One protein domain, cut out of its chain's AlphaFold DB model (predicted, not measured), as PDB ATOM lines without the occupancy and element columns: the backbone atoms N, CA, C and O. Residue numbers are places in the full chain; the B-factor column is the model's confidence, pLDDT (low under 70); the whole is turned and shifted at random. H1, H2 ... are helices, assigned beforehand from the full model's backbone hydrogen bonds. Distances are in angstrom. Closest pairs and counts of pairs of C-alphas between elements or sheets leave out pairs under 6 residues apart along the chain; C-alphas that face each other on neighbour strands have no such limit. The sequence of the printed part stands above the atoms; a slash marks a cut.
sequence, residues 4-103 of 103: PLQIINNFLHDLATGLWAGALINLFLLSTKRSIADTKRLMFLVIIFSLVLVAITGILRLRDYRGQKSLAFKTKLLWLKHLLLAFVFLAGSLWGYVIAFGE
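What this domain is: This is residues 4 to 103 of the 103 residues of an uncharacterized protein of Thermosulfuriphilus ammonigenes (UniProt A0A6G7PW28). Look for three long helices in a loose, open frame: H2 and H3 run opposite ways with a wide gap between them, and the last part of H1 enters that gap, where H1 touches H3. From there back to its beginning H1 slants out of the frame, and its residues 4 to 13 stick out free. The printed part has 100 residues with three named helices, H1, H2, H3 along the chain, and no named strand; the class is all helix. The whole is loose, with a radius of gyration of the C-alphas of 17.0 A, and elongated, spanning 50 by 26 by 23 A.

How they stand to each other: Begin with H1, residues 4 to 31, and follow it over a tight link to H2, residues 36 to 65. The two are close but not clearly touching; their closest C-alphas, of Leu 29 and Thr 39, are 6.5 A apart. They run opposite ways at a shallow tilt of 28 degrees. A second tight link leads to H3, residues 71 to 101, which is apart from H2. H1 touches H3 with residues 24 to 31 alone, meeting residues 92 to 100; the closest C-alphas, of Leu 24 and Gly 96, are 5.6 A apart. These two run the same way at a shallow tilt of 33 degrees, only just short of steep. In H1, H2 and H3 every O i to N i+4 pair is within hydrogen-bond range.

Where its parts are: Find C-alpha 4 at (-68.983, -37.706, -36.862); from there H1 runs 40.8 A to C-alpha 31. H2 starts at C-alpha 36, (-91.331, -6.379, -52.477), and covers 42.7 A. H3 spans 44.7 A and ends at C-alpha 101, (-76.684, -11.538, -67.029).

The domain as a whole: The C-alphas farthest apart, of Gln 68 and Glu 103, are 52.1 A apart. The printed part has no cut, and both links are tight. Mean pLDDT of the printed part is 83.2; residues 65, 67 to 69 and 103 are under 70.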
ATOM      1  N   PRO A   4     -68.716 -39.145 -36.954       81.25
ATOM      2  CA  PRO A   4     -68.983 -37.706 -36.862       81.25
ATOM      3  C   PRO A   4     -68.635 -36.935 -38.141       81.25
ATOM      4  O   PRO A   4     -69.418 -36.104 -38.588       81.25
ATOM      5  N   LEU A   5     -67.510 -37.263 -38.787       81.38
ATOM      6  CA  LEU A   5     -67.091 -36.615 -40.035       81.38
ATOM      7  C   LEU A   5     -68.062 -36.910 -41.183       81.38
ATOM      8  O   LEU A   5     -68.319 -36.039 -42.005       81.38
ATOM      9  N   GLN A   6     -68.647 -38.114 -41.219       79.88
ATOM     10  CA  GLN A   6     -69.667 -38.452 -42.219       79.88
ATOM     11  C   GLN A   6     -70.936 -37.615 -42.040       79.88
ATOM     12  O   GLN A   6     -71.521 -37.162 -43.021       79.88
ATOM     13  N   ILE A   7     -71.361 -37.410 -40.790       76.06
ATOM     14  CA  ILE A   7     -72.538 -36.599 -40.463       76.06
ATOM     15  C   ILE A   7     -72.297 -35.145 -40.868       76.06
ATOM     16  O   ILE A   7     -73.134 -34.568 -41.555       76.06
ATOM     17  N   ILE A   8     -71.137 -34.586 -40.509       80.56
ATOM     18  CA  ILE A   8     -70.756 -33.216 -40.875       80.56
ATOM     19  C   ILE A   8     -70.702 -33.060 -42.394       80.56
ATOM     20  O   ILE A   8     -71.293 -32.130 -42.928       80.56
ATOM     21  N   ASN A   9     -70.055 -33.985 -43.105       85.31
ATOM     22  CA  ASN A   9     -69.976 -33.931 -44.562       85.31
ATOM     23  C   ASN A   9     -71.366 -33.958 -45.215       85.31
ATOM     24  O   ASN A   9     -71.645 -33.162 -46.105       85.31
ATOM     25  N   ASN A  10     -72.253 -34.842 -44.750       81.94
ATOM     26  CA  ASN A  10     -73.622 -34.911 -45.261       81.94
ATOM     27  C   ASN A  10     -74.401 -33.623 -44.964       81.94
ATOM     28  O   ASN A  10     -75.128 -33.146 -45.826       81.94
ATOM     29  N   PHE A  11     -74.222 -33.044 -43.774       80.12
ATOM     30  CA  PHE A  11     -74.840 -31.772 -43.413       80.12
ATOM     31  C   PHE A  11     -74.347 -30.625 -44.300       80.12
ATOM     32  O   PHE A  11     -75.163 -29.892 -44.847       80.12
ATOM     33  N   LEU A  12     -73.030 -30.488 -44.486       83.94
ATOM     34  CA  LEU A  12     -72.443 -29.450 -45.338       83.94
ATOM     35  C   LEU A  12     -72.893 -29.591 -46.794       83.94
ATOM     36  O   LEU A  12     -73.220 -28.596 -47.433       83.94
ATOM     37  N   HIS A  13     -72.951 -30.823 -47.301       84.50
ATOM     38  CA  HIS A  13     -73.453 -31.113 -48.639       84.50
ATOM     39  C   HIS A  13     -74.927 -30.698 -48.805       84.50
ATOM     40  O   HIS A  13     -75.283 -30.023 -49.777       84.50
ATOM     41  N   ASP A  14     -75.784 -31.077 -47.853       83.88
ATOM     42  CA  ASP A  14     -77.214 -30.757 -47.884       83.88
ATOM     43  C   ASP A  14     -77.436 -29.233 -47.721       83.88
ATOM     44  O   ASP A  14     -78.245 -28.642 -48.440       83.88
ATOM     45  N   LEU A  15     -76.645 -28.567 -46.867       83.69
ATOM     46  CA  LEU A  15     -76.652 -27.112 -46.686       83.69
ATOM     47  C   LEU A  15     -76.235 -26.369 -47.962       83.69
ATOM     48  O   LEU A  15     -76.930 -25.447 -48.381       83.69
ATOM     49  N   ALA A  16     -75.127 -26.767 -48.592       86.81
ATOM     50  CA  ALA A  16     -74.632 -26.130 -49.812       86.81
ATOM     51  C   ALA A  16     -75.648 -26.239 -50.959       86.81
ATOM     52  O   ALA A  16     -75.923 -25.252 -51.641       86.81
ATOM     53  N   THR A  17     -76.265 -27.415 -51.118       86.12
ATOM     54  CA  THR A  17     -77.321 -27.633 -52.119       86.12
ATOM     55  C   THR A  17     -78.542 -26.750 -51.837       86.12
ATOM     56  O   THR A  17     -79.093 -26.147 -52.757       86.12
ATOM     57  N   GLY A  18     -78.943 -26.625 -50.566       85.94
ATOM     58  CA  GLY A  18     -80.053 -25.763 -50.153       85.94
ATOM     59  C   GLY A  18     -79.788 -24.275 -50.391       85.94
ATOM     60  O   GLY A  18     -80.650 -23.577 -50.923       85.94
ATOM     61  N   LEU A  19     -78.588 -23.793 -50.057       87.31
ATOM     62  CA  LEU A  19     -78.180 -22.406 -50.303       87.31
ATOM     63  C   LEU A  19     -78.136 -22.085 -51.800       87.31
ATOM     64  O   LEU A  19     -78.645 -21.044 -52.211       87.31
ATOM     65  N   TRP A  20     -77.587 -22.988 -52.616       91.88
ATOM     66  CA  TRP A  20     -77.575 -22.848 -54.073       91.88
ATOM     67  C   TRP A  20     -78.996 -22.745 -54.650       91.88
ATOM     68  O   TRP A  20     -79.299 -21.803 -55.381       91.88
ATOM     69  N   ALA A  21     -79.894 -23.660 -54.274       86.94
ATOM     70  CA  ALA A  21     -81.276 -23.635 -54.750       86.94
ATOM     71  C   ALA A  21     -82.017 -22.368 -54.284       86.94
ATOM     72  O   ALA A  21     -82.743 -21.749 -55.062       86.94
ATOM     73  N   GLY A  22     -81.794 -21.946 -53.034       87.81
ATOM     74  CA  GLY A  22     -82.337 -20.700 -52.495       87.81
ATOM     75  C   GLY A  22     -81.868 -19.468 -53.268       87.81
ATOM     76  O   GLY A  22     -82.676 -18.588 -53.563       87.81
ATOM     77  N   ALA A  23     -80.593 -19.426 -53.665       88.25
ATOM     78  CA  ALA A  23     -80.054 -18.347 -54.487       88.25
ATOM     79  C   ALA A  23     -80.734 -18.277 -55.864       88.25
ATOM     80  O   ALA A  23     -81.133 -17.192 -56.282       88.25
ATOM     81  N   LEU A  24     -80.946 -19.416 -56.536       89.56
ATOM     82  CA  LEU A  24     -81.659 -19.462 -57.821       89.56
ATOM     83  C   LEU A  24     -83.105 -18.983 -57.709       89.56
ATOM     84  O   LEU A  24     -83.567 -18.196 -58.533       89.56
ATOM     85  N   ILE A  25     -83.816 -19.430 -56.674       87.94
ATOM     86  CA  ILE A  25     -85.188 -18.992 -56.416       87.94
ATOM     87  C   ILE A  25     -85.229 -17.477 -56.165       87.94
ATOM     88  O   ILE A  25     -86.136 -16.798 -56.648       87.94
ATOM     89  N   ASN A  26     -84.249 -16.934 -55.438       87.38
ATOM     90  CA  ASN A  26     -84.166 -15.500 -55.192       87.38
ATOM     91  C   ASN A  26     -83.902 -14.715 -56.486       87.38
ATOM     92  O   ASN A  26     -84.612 -13.752 -56.758       87.38
ATOM     93  N   LEU A  27     -82.950 -15.159 -57.320       87.88
ATOM     94  CA  LEU A  27     -82.700 -14.564 -58.642       87.88
ATOM     95  C   LEU A  27     -83.968 -14.560 -59.503       87.88
ATOM     96  O   LEU A  27     -84.320 -13.535 -60.081       87.88
ATOM     97  N   PHE A  28     -84.698 -15.678 -59.526       89.06
ATOM     98  CA  PHE A  28     -85.970 -15.777 -60.232       89.06
ATOM     99  C   PHE A  28     -87.022 -14.800 -59.694       89.06
ATOM    100  O   PHE A  28     -87.683 -14.118 -60.470       89.06
ATOM    101  N   LEU A  29     -87.201 -14.691 -58.377       86.56
ATOM    102  CA  LEU A  29     -88.185 -13.746 -57.849       86.56
ATOM    103  C   LEU A  29     -87.810 -12.294 -58.138       86.56
ATOM    104  O   LEU A  29     -88.696 -11.507 -58.474       86.56
ATOM    105  N   LEU A  30     -86.526 -11.944 -58.055       86.31
ATOM    106  CA  LEU A  30     -86.056 -10.600 -58.382       86.31
ATOM    107  C   LEU A  30     -86.307 -10.253 -59.858       86.31
ATOM    108  O   LEU A  30     -86.722  -9.131 -60.144       86.31
ATOM    109  N   SER A  31     -86.168 -11.211 -60.780       87.94
ATOM    110  CA  SER A  31     -86.425 -10.970 -62.207       87.94
ATOM    111  C   SER A  31     -87.910 -10.808 -62.559       87.94
ATOM    112  O   SER A  31     -88.247 -10.201 -63.573       87.94
ATOM    113  N   THR A  32     -88.833 -11.272 -61.708       86.94
ATOM    114  CA  THR A  32     -90.283 -11.203 -61.989       86.94
ATOM    115  C   THR A  32     -90.907  -9.805 -61.872       86.94
ATOM    116  O   THR A  32     -92.114  -9.673 -62.078       86.94
ATOM    117  N   LYS A  33     -90.132  -8.762 -61.523       85.00
ATOM    118  CA  LYS A  33     -90.602  -7.370 -61.316       85.00
ATOM    119  C   LYS A  33     -91.803  -7.248 -60.356       85.00
ATOM    120  O   LYS A  33     -92.567  -6.286 -60.417       85.00
ATOM    121  N   ARG A  34     -91.989  -8.232 -59.467       87.50
ATOM    122  CA  ARG A  34     -93.053  -8.255 -58.452       87.50
ATOM    123  C   ARG A  34     -92.801  -7.218 -57.361       87.50
ATOM    124  O   ARG A  34     -91.672  -6.790 -57.131       87.50
ATOM    125  N   SER A  35     -93.862  -6.860 -56.637       90.62
ATOM    126  CA  SER A  35     -93.733  -6.003 -55.461       90.62
ATOM    127  C   SER A  35     -92.873  -6.676 -54.382       90.62
ATOM    128  O   SER A  35     -92.908  -7.896 -54.200       90.62
ATOM    129  N   ILE A  36     -92.140  -5.878 -53.601       86.62
ATOM    130  CA  ILE A  36     -91.331  -6.379 -52.477       86.62
ATOM    131  C   ILE A  36     -92.204  -7.155 -51.474       86.62
ATOM    132  O   ILE A  36     -91.756  -8.147 -50.898       86.62
ATOM    133  N   ALA A  37     -93.449  -6.719 -51.260       87.75
ATOM    134  CA  ALA A  37     -94.380  -7.374 -50.347       87.75
ATOM    135  C   ALA A  37     -94.757  -8.786 -50.826       87.75
ATOM    136  O   ALA A  37     -94.737  -9.728 -50.029       87.75
ATOM    137  N   ASP A  38     -95.031  -8.951 -52.121       86.31
ATOM    138  CA  ASP A  38     -95.356 -10.257 -52.701       86.31
ATOM    139  C   ASP A  38     -94.139 -11.179 -52.718       86.31
ATOM    140  O   ASP A  38     -94.250 -12.353 -52.362       86.31
ATOM    141  N   THR A  39     -92.958 -10.642 -53.035       85.94
ATOM    142  CA  THR A  39     -91.690 -11.382 -52.976       85.94
ATOM    143  C   THR A  39     -91.415 -11.907 -51.567       85.94
ATOM    144  O   THR A  39     -91.100 -13.085 -51.404       85.94
ATOM    145  N   LYS A  40     -91.614 -11.088 -50.524       83.94
ATOM    146  CA  LYS A  40     -91.469 -11.520 -49.120       83.94
ATOM    147  C   LYS A  40     -92.438 -12.647 -48.755       83.94
ATOM    148  O   LYS A  40     -92.028 -13.613 -48.113       83.94
ATOM    149  N   ARG A  41     -93.706 -12.552 -49.173       86.88
ATOM    150  CA  ARG A  41     -94.717 -13.598 -48.926       86.88
ATOM    151  C   ARG A  41     -94.361 -14.907 -49.627       86.88
ATOM    152  O   ARG A  41     -94.418 -15.961 -49.000       86.88
ATOM    153  N   LEU A  42     -93.951 -14.843 -50.893       85.19
ATOM    154  CA  LEU A  42     -93.520 -16.021 -51.649       85.19
ATOM    155  C   LEU A  42     -92.276 -16.665 -51.031       85.19
ATOM    156  O   LEU A  42     -92.250 -17.880 -50.868       85.19
ATOM    157  N   MET A  43     -91.287 -15.871 -50.609       83.94
ATOM    158  CA  MET A  43     -90.110 -16.376 -49.891       83.94
ATOM    159  C   MET A  43     -90.472 -17.081 -48.594       83.94
ATOM    160  O   MET A  43     -89.976 -18.177 -48.338       83.94
ATOM    161  N   PHE A  44     -91.383 -16.513 -47.808       85.62
ATOM    162  CA  PHE A  44     -91.862 -17.174 -46.602       85.62
ATOM    163  C   PHE A  44     -92.515 -18.529 -46.916       85.62
ATOM    164  O   PHE A  44     -92.180 -19.533 -46.290       85.62
ATOM    165  N   LEU A  45     -93.383 -18.594 -47.934       86.62
ATOM    166  CA  LEU A  45     -94.011 -19.851 -48.358       86.62
ATOM    167  C   LEU A  45     -92.987 -20.882 -48.853       86.62
ATOM    168  O   LEU A  45     -93.096 -22.055 -48.502       86.62
ATOM    169  N   VAL A  46     -91.970 -20.457 -49.610       84.25
ATOM    170  CA  VAL A  46     -90.871 -21.329 -50.058       84.25
ATOM    171  C   VAL A  46     -90.104 -21.905 -48.868       84.25
ATOM    172  O   VAL A  46     -89.789 -23.096 -48.874       84.25
ATOM    173  N   ILE A  47     -89.837 -21.104 -47.831       83.44
ATOM    174  CA  ILE A  47     -89.157 -21.567 -46.611       83.44
ATOM    175  C   ILE A  47     -90.004 -22.618 -45.888       83.44
ATOM    176  O   ILE A  47     -89.492 -23.688 -45.560       83.44
ATOM    177  N   ILE A  48     -91.299 -22.352 -45.678       88.00
ATOM    178  CA  ILE A  48     -92.214 -23.303 -45.028       88.00
ATOM    179  C   ILE A  48     -92.299 -24.607 -45.826       88.00
ATOM    180  O   ILE A  48     -92.163 -25.692 -45.261       88.00
ATOM    181  N   PHE A  49     -92.459 -24.517 -47.146       84.56
ATOM    182  CA  PHE A  49     -92.492 -25.686 -48.018       84.56
ATOM    183  C   PHE A  49     -91.179 -26.484 -47.970       84.56
ATOM    184  O   PHE A  49     -91.201 -27.708 -47.839       84.56
ATOM    185  N   SER A  50     -90.032 -25.798 -47.993       80.88
ATOM    186  CA  SER A  50     -88.713 -26.431 -47.878       80.88
ATOM    187  C   SER A  50     -88.550 -27.150 -46.539       80.88
ATOM    188  O   SER A  50     -88.072 -28.282 -46.511       80.88
ATOM    189  N   LEU A  51     -89.006 -26.547 -45.437       82.81
ATOM    190  CA  LEU A  51     -88.988 -27.170 -44.113       82.81
ATOM    191  C   LEU A  51     -89.818 -28.459 -44.085       82.81
ATOM    192  O   LEU A  51     -89.353 -29.480 -43.578       82.81
ATOM    193  N   VAL A  52     -91.021 -28.436 -44.670       86.06
ATOM    194  CA  VAL A  52     -91.888 -29.619 -44.779       86.06
ATOM    195  C   VAL A  52     -91.207 -30.722 -45.593       86.06
ATOM    196  O   VAL A  52     -91.172 -31.873 -45.156       86.06
ATOM    197  N   LEU A  53     -90.607 -30.391 -46.740       83.50
ATOM    198  CA  LEU A  53     -89.876 -31.364 -47.557       83.50
ATOM    199  C   LEU A  53     -88.661 -31.951 -46.832       83.50
ATOM    200  O   LEU A  53     -88.439 -33.164 -46.886       83.50
ATOM    201  N   VAL A  54     -87.883 -31.129 -46.125       81.44
ATOM    202  CA  VAL A  54     -86.745 -31.595 -45.316       81.44
ATOM    203  C   VAL A  54     -87.220 -32.519 -44.193       81.44
ATOM    204  O   VAL A  54     -86.613 -33.564 -43.966       81.44
ATOM    205  N   ALA A  55     -88.339 -32.207 -43.536       80.50
ATOM    206  CA  ALA A  55     -88.915 -33.074 -42.512       80.50
ATOM    207  C   ALA A  55     -89.347 -34.434 -43.092       80.50
ATOM    208  O   ALA A  55     -88.965 -35.480 -42.563       80.50
ATOM    209  N   ILE A  56     -90.076 -34.437 -44.215       84.19
ATOM    210  CA  ILE A  56     -90.518 -35.666 -44.897       84.19
ATOM    211  C   ILE A  56     -89.313 -36.509 -45.328       84.19
ATOM    212  O   ILE A  56     -89.246 -37.704 -45.033       84.19
ATOM    213  N   THR A  57     -88.333 -35.901 -45.999       80.56
ATOM    214  CA  THR A  57     -87.130 -36.611 -46.461       80.56
ATOM    215  C   THR A  57     -86.284 -37.119 -45.293       80.56
ATOM    216  O   THR A  57     -85.779 -38.241 -45.361       80.56
ATOM    217  N   GLY A  58     -86.198 -36.374 -44.187       76.62
ATOM    218  CA  GLY A  58     -85.577 -36.817 -42.939       76.62
ATOM    219  C   GLY A  58     -86.246 -38.062 -42.350       76.62
ATOM    220  O   GLY A  58     -85.557 -39.031 -42.023       76.62
ATOM    221  N   ILE A  59     -87.583 -38.091 -42.293       81.62
ATOM    222  CA  ILE A  59     -88.363 -39.254 -41.832       81.62
ATOM    223  C   ILE A  59     -88.115 -40.472 -42.732       81.62
ATOM    224  O   ILE A  59     -87.861 -41.575 -42.237       81.62
ATOM    225  N   LEU A  60     -88.136 -40.289 -44.056       78.44
ATOM    226  CA  LEU A  60     -87.848 -41.365 -45.008       78.44
ATOM    227  C   LEU A  60     -86.422 -41.906 -44.836       78.44
ATOM    228  O   LEU A  60     -86.223 -43.121 -44.833       78.44
ATOM    229  N   ARG A  61     -85.441 -41.025 -44.602       76.12
ATOM    230  CA  ARG A  61     -84.041 -41.402 -44.350       76.12
ATOM    231  C   ARG A  61     -83.908 -42.241 -43.079       76.12
ATOM    232  O   ARG A  61     -83.198 -43.244 -43.081       76.12
ATOM    233  N   LEU A  62     -84.626 -41.881 -42.012       76.19
ATOM    234  CA  LEU A  62     -84.678 -42.663 -40.771       76.19
ATOM    235  C   LEU A  62     -85.274 -44.060 -40.990       76.19
ATOM    236  O   LEU A  62     -84.776 -45.032 -40.419       76.19
ATOM    237  N   ARG A  63     -86.304 -44.183 -41.835       79.12
ATOM    238  CA  ARG A  63     -86.889 -45.479 -42.209       79.12
ATOM    239  C   ARG A  63     -85.915 -46.327 -43.029       79.12
ATOM    240  O   ARG A  63     -85.765 -47.514 -42.745       79.12
ATOM    241  N   ASP A  64     -85.224 -45.729 -43.996       72.31
ATOM    242  CA  ASP A  64     -84.235 -46.427 -44.826       72.31
ATOM    243  C   ASP A  64     -83.022 -46.914 -44.018       72.31
ATOM    244  O   ASP A  64     -82.524 -48.010 -44.278       72.31
ATOM    245  N   TYR A  65     -82.582 -46.172 -42.993       68.94
ATOM    246  CA  TYR A  65     -81.525 -46.639 -42.083       68.94
ATOM    247  C   TYR A  65     -81.909 -47.905 -41.305       68.94
ATOM    248  O   TYR A  65     -81.029 -48.684 -40.945       68.94
ATOM    249  N   ARG A  66     -83.207 -48.142 -41.071       72.25
ATOM    250  CA  ARG A  66     -83.715 -49.349 -40.399       72.25
ATOM    251  C   ARG A  66     -83.904 -50.537 -41.353       72.25
ATOM    252  O   ARG A  66     -84.102 -51.654 -40.889       72.25
ATOM    253  N   GLY A  67     -83.844 -50.322 -42.671       65.81
ATOM    254  CA  GLY A  67     -84.076 -51.351 -43.689       65.81
ATOM    255  C   GLY A  67     -82.791 -51.952 -44.274       65.81
ATOM    256  O   GLY A  67     -81.976 -51.260 -44.893       65.81
ATOM    257  N   GLN A  68     -82.629 -53.275 -44.179       59.69
ATOM    258  CA  GLN A  68     -81.542 -54.013 -44.836       59.69
ATOM    259  C   GLN A  68     -81.846 -54.258 -46.330       59.69
ATOM    260  O   GLN A  68     -82.153 -55.369 -46.747       59.69
ATOM    261  N   LYS A  69     -81.783 -53.214 -47.169       64.75
ATOM    262  CA  LYS A  69     -81.776 -53.394 -48.639       64.75
ATOM    263  C   LYS A  69     -80.385 -53.812 -49.136       64.75
ATOM    264  O   LYS A  69     -79.383 -53.352 -48.585       64.75
ATOM    265  N   SER A  70     -80.337 -54.629 -50.196       70.00
ATOM    266  CA  SER A  70     -79.090 -55.156 -50.775       70.00
ATOM    267  C   SER A  70     -78.122 -54.041 -51.202       70.00
ATOM    268  O   SER A  70     -78.530 -52.978 -51.682       70.00
ATOM    269  N   LEU A  71     -76.820 -54.287 -51.023       72.44
ATOM    270  CA  LEU A  71     -75.756 -53.307 -51.276       72.44
ATOM    271  C   LEU A  71     -75.748 -52.828 -52.742       72.44
ATOM    272  O   LEU A  71     -75.608 -51.638 -53.006       72.44
ATOM    273  N   ALA A  72     -75.980 -53.740 -53.691       73.81
ATOM    274  CA  ALA A  72     -75.975 -53.447 -55.126       73.81
ATOM    275  C   ALA A  72     -77.099 -52.483 -55.548       73.81
ATOM    276  O   ALA A  72     -76.883 -51.597 -56.379       73.81
ATOM    277  N   PHE A  73     -78.290 -52.613 -54.951       75.44
ATOM    278  CA  PHE A  73     -79.399 -51.692 -55.203       75.44
ATOM    279  C   PHE A  73     -79.081 -50.283 -54.680       75.44
ATOM    280  O   PHE A  73     -79.330 -49.294 -55.370       75.44
ATOM    281  N   LYS A  74     -78.455 -50.189 -53.496       74.00
ATOM    282  CA  LYS A  74     -78.031 -48.908 -52.909       74.00
ATOM    283  C   LYS A  74     -77.023 -48.178 -53.800       74.00
ATOM    284  O   LYS A  74     -77.173 -46.977 -53.997       74.00
ATOM    285  N   THR A  75     -76.054 -48.883 -54.384       80.94
ATOM    286  CA  THR A  75     -75.032 -48.272 -55.253       80.94
ATOM    287  C   THR A  75     -75.617 -47.725 -56.556       80.94
ATOM    288  O   THR A  75     -75.294 -46.603 -56.940       80.94
ATOM    289  N   LYS A  76     -76.518 -48.462 -57.225       81.44
ATOM    290  CA  LYS A  76     -77.178 -47.975 -58.454       81.44
ATOM    291  C   LYS A  76     -78.036 -46.737 -58.189       81.44
ATOM    292  O   LYS A  76     -77.949 -45.758 -58.926       81.44
ATOM    293  N   LEU A  77     -78.811 -46.755 -57.105       80.50
ATOM    294  CA  LEU A  77     -79.621 -45.610 -56.693       80.50
ATOM    295  C   LEU A  77     -78.749 -44.398 -56.324       80.50
ATOM    296  O   LEU A  77     -79.095 -43.260 -56.639       80.50
ATOM    297  N   LEU A  78     -77.591 -44.641 -55.698       82.38
ATOM    298  CA  LEU A  78     -76.608 -43.607 -55.380       82.38
ATOM    299  C   LEU A  78     -76.021 -42.958 -56.640       82.38
ATOM    300  O   LEU A  78     -75.801 -41.755 -56.643       82.38
ATOM    301  N   TRP A  79     -75.768 -43.709 -57.707       85.81
ATOM    302  CA  TRP A  79     -75.295 -43.120 -58.961       85.81
ATOM    303  C   TRP A  79     -76.380 -42.309 -59.659       85.81
ATOM    304  O   TRP A  79     -76.139 -41.167 -60.045       85.81
ATOM    305  N   LEU A  80     -77.593 -42.860 -59.744       84.56
ATOM    306  CA  LEU A  80     -78.724 -42.180 -60.370       84.56
ATOM    307  C   LEU A  80     -79.015 -40.830 -59.705       84.56
ATOM    308  O   LEU A  80     -79.178 -39.831 -60.401       84.56
ATOM    309  N   LYS A  81     -79.017 -40.771 -58.364       82.94
ATOM    310  CA  LYS A  81     -79.256 -39.504 -57.656       82.94
ATOM    311  C   LYS A  81     -78.167 -38.461 -57.946       82.94
ATOM    312  O   LYS A  81     -78.496 -37.289 -58.040       82.94
ATOM    313  N   HIS A  82     -76.896 -38.859 -58.089       86.88
ATOM    314  CA  HIS A  82     -75.810 -37.912 -58.374       86.88
ATOM    315  C   HIS A  82     -75.859 -37.419 -59.817       86.88
ATOM    316  O   HIS A  82     -75.626 -36.241 -60.045       86.88
ATOM    317  N   LEU A  83     -76.205 -38.285 -60.774       89.44
ATOM    318  CA  LEU A  83     -76.415 -37.877 -62.165       89.44
ATOM    319  C   LEU A  83     -77.565 -36.873 -62.285       89.44
ATOM    320  O   LEU A  83     -77.404 -35.828 -62.908       89.44
ATOM    321  N   LEU A  84     -78.698 -37.155 -61.634       83.62
ATOM    322  CA  LEU A  84     -79.830 -36.227 -61.571       83.62
ATOM    323  C   LEU A  84     -79.443 -34.910 -60.892       83.62
ATOM    324  O   LEU A  84     -79.758 -33.843 -61.411       83.62
ATOM    325  N   LEU A  85     -78.731 -34.978 -59.763       84.50
ATOM    326  CA  LEU A  85     -78.269 -33.789 -59.051       84.50
ATOM    327  C   LEU A  85     -77.320 -32.953 -59.915       84.50
ATOM    328  O   LEU A  85     -77.505 -31.748 -59.997       84.50
ATOM    329  N   ALA A  86     -76.350 -33.575 -60.588       85.19
ATOM    330  CA  ALA A  86     -75.417 -32.887 -61.475       85.19
ATOM    331  C   ALA A  86     -76.147 -32.210 -62.641       85.19
ATOM    332  O   ALA A  86     -75.881 -31.050 -62.943       85.19
ATOM    333  N   PHE A  87     -77.113 -32.901 -63.252       88.94
ATOM    334  CA  PHE A  87     -77.931 -32.335 -64.320       88.94
ATOM    335  C   PHE A  87     -78.738 -31.119 -63.843       88.94
ATOM    336  O   PHE A  87     -78.659 -30.054 -64.453       88.94
ATOM    337  N   VAL A  88     -79.465 -31.248 -62.728       88.88
ATOM    338  CA  VAL A  88     -80.252 -30.149 -62.139       88.88
ATOM    339  C   VAL A  88     -79.351 -28.991 -61.719       88.88
ATOM    340  O   VAL A  88     -79.703 -27.834 -61.935       88.88
ATOM    341  N   PHE A  89     -78.175 -29.285 -61.165       89.25
ATOM    342  CA  PHE A  89     -77.208 -28.278 -60.749       89.25
ATOM    343  C   PHE A  89     -76.677 -27.472 -61.937       89.25
ATOM    344  O   PHE A  89     -76.669 -26.242 -61.895       89.25
ATOM    345  N   LEU A  90     -76.273 -28.147 -63.017       90.06
ATOM    346  CA  LEU A  90     -75.783 -27.491 -64.231       90.06
ATOM    347  C   LEU A  90     -76.887 -26.684 -64.920       90.06
ATOM    348  O   LEU A  90     -76.680 -25.513 -65.226       90.06
ATOM    349  N   ALA A  91     -78.070 -27.276 -65.104       89.62
ATOM    350  CA  ALA A  91     -79.208 -26.602 -65.721       89.62
ATOM    351  C   ALA A  91     -79.674 -25.394 -64.895       89.62
ATOM    352  O   ALA A  91     -79.883 -24.315 -65.444       89.62
ATOM    353  N   GLY A  92     -79.783 -25.546 -63.573       87.12
ATOM    354  CA  GLY A  92     -80.164 -24.465 -62.667       87.12
ATOM    355  C   GLY A  92     -79.126 -23.347 -62.628       87.12
ATOM    356  O   GLY A  92     -79.497 -22.179 -62.651       87.12
ATOM    357  N   SER A  93     -77.834 -23.680 -62.638       90.69
ATOM    358  CA  SER A  93     -76.761 -22.678 -62.663       90.69
ATOM    359  C   SER A  93     -76.724 -21.914 -63.987       90.69
ATOM    360  O   SER A  93     -76.581 -20.694 -63.976       90.69
ATOM    361  N   LEU A  94     -76.921 -22.603 -65.118       90.94
ATOM    362  CA  LEU A  94     -77.056 -21.961 -66.427       90.94
ATOM    363  C   LEU A  94     -78.285 -21.044 -66.470       90.94
ATOM    364  O   LEU A  94     -78.193 -19.912 -66.935       90.94
ATOM    365  N   TRP A  95     -79.420 -21.500 -65.944       90.56
ATOM    366  CA  TRP A  95     -80.635 -20.695 -65.854       90.56
ATOM    367  C   TRP A  95     -80.447 -19.457 -64.967       90.56
ATOM    368  O   TRP A  95     -80.815 -18.356 -65.368       90.56
ATOM    369  N   GLY A  96     -79.808 -19.610 -63.804       87.75
ATOM    370  CA  GLY A  96     -79.452 -18.497 -62.925       87.75
ATOM    371  C   GLY A  96     -78.511 -17.493 -63.591       87.75
ATOM    372  O   GLY A  96     -78.714 -16.293 -63.444       87.75
ATOM    373  N   TYR A  97     -77.533 -17.970 -64.369       91.00
ATOM    374  CA  TYR A  97     -76.648 -17.118 -65.165       91.00
ATOM    375  C   TYR A  97     -77.427 -16.308 -66.207       91.00
ATOM    376  O   TYR A  97     -77.267 -15.094 -66.274       91.00
ATOM    377  N   VAL A  98     -78.317 -16.954 -66.969       92.44
ATOM    378  CA  VAL A  98     -79.165 -16.270 -67.958       92.44
ATOM    379  C   VAL A  98     -80.076 -15.237 -67.292       92.44
ATOM    380  O   VAL A  98     -80.241 -14.151 -67.827       92.44
ATOM    381  N   ILE A  99     -80.639 -15.523 -66.115       88.88
ATOM    382  CA  ILE A  99     -81.450 -14.536 -65.383       88.88
ATOM    383  C   ILE A  99     -80.604 -13.351 -64.904       88.88
ATOM    384  O   ILE A  99     -81.068 -12.218 -64.947       88.88
ATOM    385  N   ALA A 100     -79.391 -13.604 -64.410       88.19
ATOM    386  CA  ALA A 100     -78.556 -12.569 -63.810       88.19
ATOM    387  C   ALA A 100     -77.842 -11.673 -64.839       88.19
ATOM    388  O   ALA A 100     -77.560 -10.519 -64.529       88.19
ATOM    389  N   PHE A 101     -77.524 -12.205 -66.024       90.88
ATOM    390  CA  PHE A 101     -76.684 -11.538 -67.029       90.88
ATOM    391  C   PHE A 101     -77.294 -11.505 -68.438       90.88
ATOM    392  O   PHE A 101     -76.633 -11.058 -69.368       90.88
ATOM    393  N   GLY A 102     -78.506 -12.028 -68.626       80.38
ATOM    394  CA  GLY A 102     -79.198 -12.061 -69.920       80.38
ATOM    395  C   GLY A 102     -79.996 -10.797 -70.250       80.38
ATOM    396  O   GLY A 102     -80.855 -10.864 -71.128       80.38
ATOM    397  N   GLU A 103     -79.743  -9.695 -69.537       58.19
ATOM    398  CA  GLU A 103     -80.213  -8.342 -69.872       58.19
ATOM    399  C   GLU A 103     -79.164  -7.584 -70.695       58.19
ATOM    400  O   GLU A 103     -77.975  -7.595 -70.296       58.19
TER     401      GLU A 103